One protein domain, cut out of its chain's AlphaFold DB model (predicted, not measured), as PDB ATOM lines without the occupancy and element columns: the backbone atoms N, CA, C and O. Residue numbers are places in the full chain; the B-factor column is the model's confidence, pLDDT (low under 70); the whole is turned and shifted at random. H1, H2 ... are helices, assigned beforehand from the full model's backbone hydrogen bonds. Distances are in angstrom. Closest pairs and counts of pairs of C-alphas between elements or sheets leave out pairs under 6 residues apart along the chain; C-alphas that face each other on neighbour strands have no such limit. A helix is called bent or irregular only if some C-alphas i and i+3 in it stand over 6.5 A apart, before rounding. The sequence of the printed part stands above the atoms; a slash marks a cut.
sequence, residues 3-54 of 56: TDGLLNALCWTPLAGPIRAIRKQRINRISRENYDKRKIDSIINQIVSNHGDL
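AT A GLANCE: This is residues 3 to 54 of the 56 residues of an uncharacterized protein of Candidatus Poseidoniaceae archaeon (UniProt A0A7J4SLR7). One long helix, H2, makes a rod, and a short helix, H1, sits at one end of it, set off at an angle like the foot of an L. Most of H2 sticks out into the open: residues 24 to 54, of which 24 to 52 belong to H2, stand free. The printed part has 52 residues, with two named helices in the order H1, H2 and no named strand, and its class is all helix. It is extended, with a radius of gyration of the C-alphas of 19.5 A, and its C-alphas span 62 by 17 by 10 A.

IN THESE COORDINATES: H2 is the longest helix, residues 16 to 52, and measures 52.8 A from first to last C-alpha. It begins with C-alpha 16 at (-6.782, -34.560, -1.503) and ends with C-alpha 52 at (29.285, -71.114, 10.975). H1 holds residues 3 to 10, is 10.7 A long, and begins with C-alpha 3 at (5.398, -28.198, 4.390).

HOW THE PARTS SIT: H2 and H1 only just touch, with 3 pairs of C-alphas within 8 A. The closest C-alphas of the two are those of Leu 10 and Ala 16, 6.0 A apart. H2 touches H1 with residues 16 to 19 alone. Their lines stand at a steep tilt of 52 degrees, and they run opposite ways. Their centres are 26.2 A apart. In both H1 and H2 every O i to N i+4 pair is within hydrogen-bond range. Neither helix is bent.

THE WHOLE: The two C-alphas farthest apart are those of Pro 14 and Leu 54, at 62.2 A. The printed part has no cut, and the link from H1 to H2, with 5 residues between them, is tight. The mean pLDDT of the printed part is 77.7. Confidence is low, under 70, in residues 3 to 12, 14 to 15 and 51 to 54.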
ATOM      1  N   THR A   3       6.166 -27.734   5.557       65.19
ATOM      2  CA  THR A   3       5.398 -28.198   4.390       65.19
ATOM      3  C   THR A   3       4.446 -29.352   4.712       65.19
ATOM      4  O   THR A   3       3.387 -29.451   4.100       65.19
ATOM      5  N   ASP A   4       4.766 -30.191   5.703       67.25
ATOM      6  CA  ASP A   4       3.936 -31.350   6.069       67.25
ATOM      7  C   ASP A   4       2.583 -30.947   6.679       67.25
ATOM      8  O   ASP A   4       1.568 -31.594   6.424       67.25
ATOM      9  N   GLY A   5       2.541 -29.840   7.432       68.69
ATOM     10  CA  GLY A   5       1.292 -29.289   7.973       68.69
ATOM     11  C   GLY A   5       0.351 -28.779   6.878       68.69
ATOM     12  O   GLY A   5      -0.853 -29.017   6.930       68.69
ATOM     13  N   LEU A   6       0.915 -28.159   5.840       68.25
ATOM     14  CA  LEU A   6       0.168 -27.631   4.699       68.25
ATOM     15  C   LEU A   6      -0.346 -28.771   3.802       68.25
ATOM     16  O   LEU A   6      -1.505 -28.767   3.401       68.25
ATOM     17  N   LEU A   7       0.464 -29.813   3.592       65.25
ATOM     18  CA  LEU A   7       0.037 -31.048   2.921       65.25
ATOM     19  C   LEU A   7      -1.081 -31.776   3.687       65.25
ATOM     20  O   LEU A   7      -2.015 -32.282   3.066       65.25
ATOM     21  N   ASN A   8      -1.022 -31.811   5.022       66.50
ATOM     22  CA  ASN A   8      -2.082 -32.396   5.852       66.50
ATOM     23  C   ASN A   8      -3.386 -31.590   5.781       66.50
ATOM     24  O   ASN A   8      -4.454 -32.192   5.686       66.50
ATOM     25  N   ALA A   9      -3.318 -30.257   5.779       68.88
ATOM     26  CA  ALA A   9      -4.497 -29.409   5.613       68.88
ATOM     27  C   ALA A   9      -5.139 -29.601   4.226       68.88
ATOM     28  O   ALA A   9      -6.353 -29.759   4.106       68.88
ATOM     29  N   LEU A  10      -4.318 -29.703   3.176       66.94
ATOM     30  CA  LEU A  10      -4.790 -29.942   1.811       66.94
ATOM     31  C   LEU A  10      -5.363 -31.357   1.595       66.94
ATOM     32  O   LEU A  10      -6.116 -31.564   0.644       66.94
ATOM     33  N   CYS A  11      -5.108 -32.322   2.490       64.06
ATOM     34  CA  CYS A  11      -5.744 -33.650   2.455       64.06
ATOM     35  C   CYS A  11      -7.265 -33.633   2.711       64.06
ATOM     36  O   CYS A  11      -7.899 -34.685   2.574       64.06
ATOM     37  N   TRP A  12      -7.827 -32.480   3.085       65.88
ATOM     38  CA  TRP A  12      -9.265 -32.246   3.270       65.88
ATOM     39  C   TRP A  12      -9.898 -31.432   2.129       65.88
ATOM     40  O   TRP A  12     -11.101 -31.198   2.131       65.88
ATOM     41  N   THR A  13      -9.105 -31.014   1.140       71.81
ATOM     42  CA  THR A  13      -9.578 -30.269  -0.039       71.81
ATOM     43  C   THR A  13      -9.934 -31.226  -1.188       71.81
ATOM     44  O   THR A  13      -9.489 -32.372  -1.178       71.81
ATOM     45  N   PRO A  14     -10.670 -30.805  -2.233       66.06
ATOM     46  CA  PRO A  14     -10.887 -31.620  -3.439       66.06
ATOM     47  C   PRO A  14      -9.587 -32.077  -4.143       66.06
ATOM     48  O   PRO A  14      -9.595 -33.067  -4.869       66.06
ATOM     49  N   LEU A  15      -8.444 -31.432  -3.867       63.53
ATOM     50  CA  LEU A  15      -7.097 -31.874  -4.271       63.53
ATOM     51  C   LEU A  15      -6.477 -32.940  -3.339       63.53
ATOM     52  O   LEU A  15      -5.306 -33.298  -3.479       63.53
ATOM     53  N   ALA A  16      -7.243 -33.510  -2.408       73.12
ATOM     54  CA  ALA A  16      -6.782 -34.560  -1.503       73.12
ATOM     55  C   ALA A  16      -6.387 -35.856  -2.222       73.12
ATOM     56  O   ALA A  16      -5.496 -36.561  -1.750       73.12
ATOM     57  N   GLY A  17      -7.026 -36.176  -3.352       75.06
ATOM     58  CA  GLY A  17      -6.725 -37.362  -4.160       75.06
ATOM     59  C   GLY A  17      -5.241 -37.471  -4.542       75.06
ATOM     60  O   GLY A  17      -4.581 -38.426  -4.118       75.06
ATOM     61  N   PRO A  18      -4.676 -36.491  -5.275       79.19
ATOM     62  CA  PRO A  18      -3.266 -36.521  -5.658       79.19
ATOM     63  C   PRO A  18      -2.317 -36.462  -4.453       79.19
ATOM     64  O   PRO A  18      -1.317 -37.177  -4.429       79.19
ATOM     65  N   ILE A  19      -2.638 -35.697  -3.405       78.75
ATOM     66  CA  ILE A  19      -1.784 -35.596  -2.208       78.75
ATOM     67  C   ILE A  19      -1.724 -36.928  -1.448       78.75
ATOM     68  O   ILE A  19      -0.647 -37.376  -1.041       78.75
ATOM     69  N   ARG A  20      -2.862 -37.617  -1.303       76.50
ATOM     70  CA  ARG A  20      -2.915 -38.968  -0.724       76.50
ATOM     71  C   ARG A  20      -2.154 -39.974  -1.582       76.50
ATOM     72  O   ARG A  20      -1.460 -40.823  -1.024       76.50
ATOM     73  N   ALA A  21      -2.234 -39.865  -2.909       81.69
ATOM     74  CA  ALA A  21      -1.481 -40.721  -3.821       81.69
ATOM     75  C   ALA A  21       0.036 -40.541  -3.651       81.69
ATOM     76  O   ALA A  21       0.747 -41.529  -3.472       81.69
ATOM     77  N   ILE A  22       0.525 -39.297  -3.592       82.75
ATOM     78  CA  ILE A  22       1.944 -38.982  -3.345       82.75
ATOM     79  C   ILE A  22       2.396 -39.546  -1.992       82.75
ATOM     80  O   ILE A  22       3.444 -40.191  -1.891       82.75
ATOM     81  N   ARG A  23       1.586 -39.372  -0.941       80.69
ATOM     82  CA  ARG A  23       1.893 -39.914   0.389       80.69
ATOM     83  C   ARG A  23       1.972 -41.439   0.373       80.69
ATOM     84  O   ARG A  23       2.903 -42.009   0.937       80.69
ATOM     85  N   LYS A  24       1.035 -42.099  -0.309       84.00
ATOM     86  CA  LYS A  24       1.012 -43.559  -0.456       84.00
ATOM     87  C   LYS A  24       2.217 -44.068  -1.246       84.00
ATOM     88  O   LYS A  24       2.815 -45.058  -0.844       84.00
ATOM     89  N   GLN A  25       2.628 -43.377  -2.309       85.31
ATOM     90  CA  GLN A  25       3.845 -43.716  -3.055       85.31
ATOM     91  C   GLN A  25       5.096 -43.607  -2.180       85.31
ATOM     92  O   GLN A  25       5.925 -44.516  -2.182       85.31
ATOM     93  N   ARG A  26       5.207 -42.541  -1.379       85.31
ATOM     94  CA  ARG A  26       6.330 -42.358  -0.450       85.31
ATOM     95  C   ARG A  26       6.387 -43.468   0.600       85.31
ATOM     96  O   ARG A  26       7.452 -44.034   0.824       85.31
ATOM     97  N   ILE A  27       5.244 -43.810   1.197       84.12
ATOM     98  CA  ILE A  27       5.137 -44.906   2.170       84.12
ATOM     99  C   ILE A  27       5.495 -46.245   1.516       84.12
ATOM    100  O   ILE A  27       6.296 -46.993   2.065       84.12
ATOM    101  N   ASN A  28       4.967 -46.528   0.323       85.00
ATOM    102  CA  ASN A  28       5.266 -47.761  -0.405       85.00
ATOM    103  C   ASN A  28       6.754 -47.887  -0.742       85.00
ATOM    104  O   ASN A  28       7.304 -48.979  -0.638       85.00
ATOM    105  N   ARG A  29       7.417 -46.786  -1.118       87.12
ATOM    106  CA  ARG A  29       8.858 -46.781  -1.384       87.12
ATOM    107  C   ARG A  29       9.659 -47.143  -0.133       87.12
ATOM    108  O   ARG A  29      10.449 -48.076  -0.182       87.12
ATOM    109  N   ILE A  30       9.391 -46.476   0.989       86.06
ATOM    110  CA  ILE A  30      10.062 -46.760   2.269       86.06
ATOM    111  C   ILE A  30       9.778 -48.199   2.721       86.06
ATOM    112  O   ILE A  30      10.668 -48.900   3.194       86.06
ATOM    113  N   SER A  31       8.540 -48.669   2.549       83.56
ATOM    114  CA  SER A  31       8.159 -50.039   2.895       83.56
ATOM    115  C   SER A  31       8.889 -51.080   2.047       83.56
ATOM    116  O   SER A  31       9.249 -52.124   2.582       83.56
ATOM    117  N   ARG A  32       9.119 -50.813   0.753       84.81
ATOM    118  CA  ARG A  32       9.919 -51.687  -0.121       84.81
ATOM    119  C   ARG A  32      11.383 -51.706   0.303       84.81
ATOM    120  O   ARG A  32      11.916 -52.782   0.526       84.81
ATOM    121  N   GLU A  33      11.984 -50.539   0.527       85.81
ATOM    122  CA  GLU A  33      13.376 -50.438   0.992       85.81
ATOM    123  C   GLU A  33      13.586 -51.185   2.325       85.81
ATOM    124  O   GLU A  33      14.578 -51.887   2.505       85.81
ATOM    125  N   ASN A  34      12.628 -51.096   3.253       87.81
ATOM    126  CA  ASN A  34      12.677 -51.838   4.516       87.81
ATOM    127  C   ASN A  34      12.464 -53.348   4.342       87.81
ATOM    128  O   ASN A  34      13.062 -54.135   5.074       87.81
ATOM    129  N   TYR A  35      11.609 -53.761   3.405       88.31
ATOM    130  CA  TYR A  35      11.419 -55.173   3.080       88.31
ATOM    131  C   TYR A  35      12.701 -55.781   2.502       88.31
ATOM    132  O   TYR A  35      13.127 -56.847   2.942       88.31
ATOM    133  N   ASP A  36      13.355 -55.068   1.586       84.44
ATOM    134  CA  ASP A  36      14.599 -55.517   0.968       84.44
ATOM    135  C   ASP A  36      15.731 -55.617   1.996       84.44
ATOM    136  O   ASP A  36      16.434 -56.624   2.023       84.44
ATOM    137  N   LYS A  37      15.847 -54.649   2.918       87.81
ATOM    138  CA  LYS A  37      16.785 -54.734   4.053       87.81
ATOM    139  C   LYS A  37      16.558 -55.989   4.896       87.81
ATOM    140  O   LYS A  37      17.491 -56.754   5.100       87.81
ATOM    141  N   ARG A  38      15.311 -56.259   5.302       89.31
ATOM    142  CA  ARG A  38      14.971 -57.472   6.073       89.31
ATOM    143  C   ARG A  38      15.302 -58.755   5.316       89.31
ATOM    144  O   ARG A  38      15.730 -59.733   5.921       89.31
ATOM    145  N   LYS A  39      15.093 -58.763   3.999       87.94
ATOM    146  CA  LYS A  39      15.430 -59.903   3.146       87.94
ATOM    147  C   LYS A  39      16.943 -60.123   3.093       87.94
ATOM    148  O   LYS A  39      17.381 -61.260   3.228       87.94
ATOM    149  N   ILE A  40      17.723 -59.054   2.934       86.19
ATOM    150  CA  ILE A  40      19.190 -59.105   2.960       86.19
ATOM    151  C   ILE A  40      19.677 -59.624   4.316       86.19
ATOM    152  O   ILE A  40      20.448 -60.577   4.339       86.19
ATOM    153  N   ASP A  41      19.171 -59.083   5.426       86.81
ATOM    154  CA  ASP A  41      19.534 -59.535   6.776       86.81
ATOM    155  C   ASP A  41      19.222 -61.025   6.975       86.81
ATOM    156  O   ASP A  41      20.032 -61.774   7.514       86.81
ATOM    157  N   SER A  42      18.067 -61.489   6.485       89.19
ATOM    158  CA  SER A  42      17.701 -62.907   6.537       89.19
ATOM    159  C   SER A  42      18.648 -63.789   5.723       89.19
ATOM    160  O   SER A  42      18.980 -64.882   6.172       89.19
ATOM    161  N   ILE A  43      19.067 -63.345   4.535       88.25
ATOM    162  CA  ILE A  43      20.003 -64.092   3.684       88.25
ATOM    163  C   ILE A  43      21.385 -64.138   4.339       88.25
ATOM    164  O   ILE A  43      21.990 -65.202   4.402       88.25
ATOM    165  N   ILE A  44      21.867 -63.012   4.870       85.00
ATOM    166  CA  ILE A  44      23.144 -62.950   5.590       85.00
ATOM    167  C   ILE A  44      23.108 -63.889   6.795       85.00
ATOM    168  O   ILE A  44      24.019 -64.692   6.955       85.00
ATOM    169  N   ASN A  45      22.038 -63.859   7.590       85.44
ATOM    170  CA  ASN A  45      21.880 -64.767   8.726       85.44
ATOM    171  C   ASN A  45      21.848 -66.240   8.298       85.44
ATOM    172  O   ASN A  45      22.437 -67.074   8.977       85.44
ATOM    173  N   GLN A  46      21.220 -66.572   7.167       84.38
ATOM    174  CA  GLN A  46      21.260 -67.932   6.617       84.38
ATOM    175  C   GLN A  46      22.668 -68.339   6.175       84.38
ATOM    176  O   GLN A  46      23.092 -69.454   6.461       84.38
ATOM    177  N   ILE A  47      23.411 -67.449   5.512       83.31
ATOM    178  CA  ILE A  47      24.796 -67.714   5.104       83.31
ATOM    179  C   ILE A  47      25.673 -67.917   6.339       83.31
ATOM    180  O   ILE A  47      26.387 -68.909   6.414       83.31
ATOM    181  N   VAL A  48      25.583 -67.022   7.325       83.62
ATOM    182  CA  VAL A  48      26.331 -67.119   8.586       83.62
ATOM    183  C   VAL A  48      25.968 -68.395   9.338       83.62
ATOM    184  O   VAL A  48      26.865 -69.068   9.823       83.62
ATOM    185  N   SER A  49      24.691 -68.777   9.396       79.75
ATOM    186  CA  SER A  49      24.275 -70.035  10.026       79.75
ATOM    187  C   SER A  49      24.839 -71.255   9.294       79.75
ATOM    188  O   SER A  49      25.338 -72.169   9.936       79.75
ATOM    189  N   ASN A  50      24.790 -71.270   7.961       76.81
ATOM    190  CA  ASN A  50      25.251 -72.405   7.159       76.81
ATOM    191  C   ASN A  50      26.783 -72.489   7.059       76.81
ATOM    192  O   ASN A  50      27.317 -73.555   6.779       76.81
ATOM    193  N   HIS A  51      27.495 -71.368   7.198       64.19
ATOM    194  CA  HIS A  51      28.964 -71.316   7.146       64.19
ATOM    195  C   HIS A  51      29.607 -71.297   8.537       64.19
ATOM    196  O   HIS A  51      30.771 -71.661   8.665       64.19
ATOM    197  N   GLY A  52      28.868 -70.929   9.585       60.22
ATOM    198  CA  GLY A  52      29.285 -71.114  10.975       60.22
ATOM    199  C   GLY A  52      29.435 -72.592  11.333       60.22
ATOM    200  O   GLY A  52      30.340 -72.942  12.080       60.22
ATOM    201  N   ASP A  53      28.634 -73.458  10.706       57.59
ATOM    202  CA  ASP A  53      28.741 -74.921  10.814       57.59
ATOM    203  C   ASP A  53      30.014 -75.490  10.150       57.59
ATOM    204  O   ASP A  53      30.425 -76.603  10.450       57.59
ATOM    205  N   LEU A  54      30.670 -74.726   9.264       55.16
ATOM    206  CA  LEU A  54      31.936 -75.102   8.612       55.16
ATOM    207  C   LEU A  54      33.183 -74.624   9.383       55.16
ATOM    208  O   LEU A  54      34.303 -74.917   8.966       55.16
TER     209      LEU A  54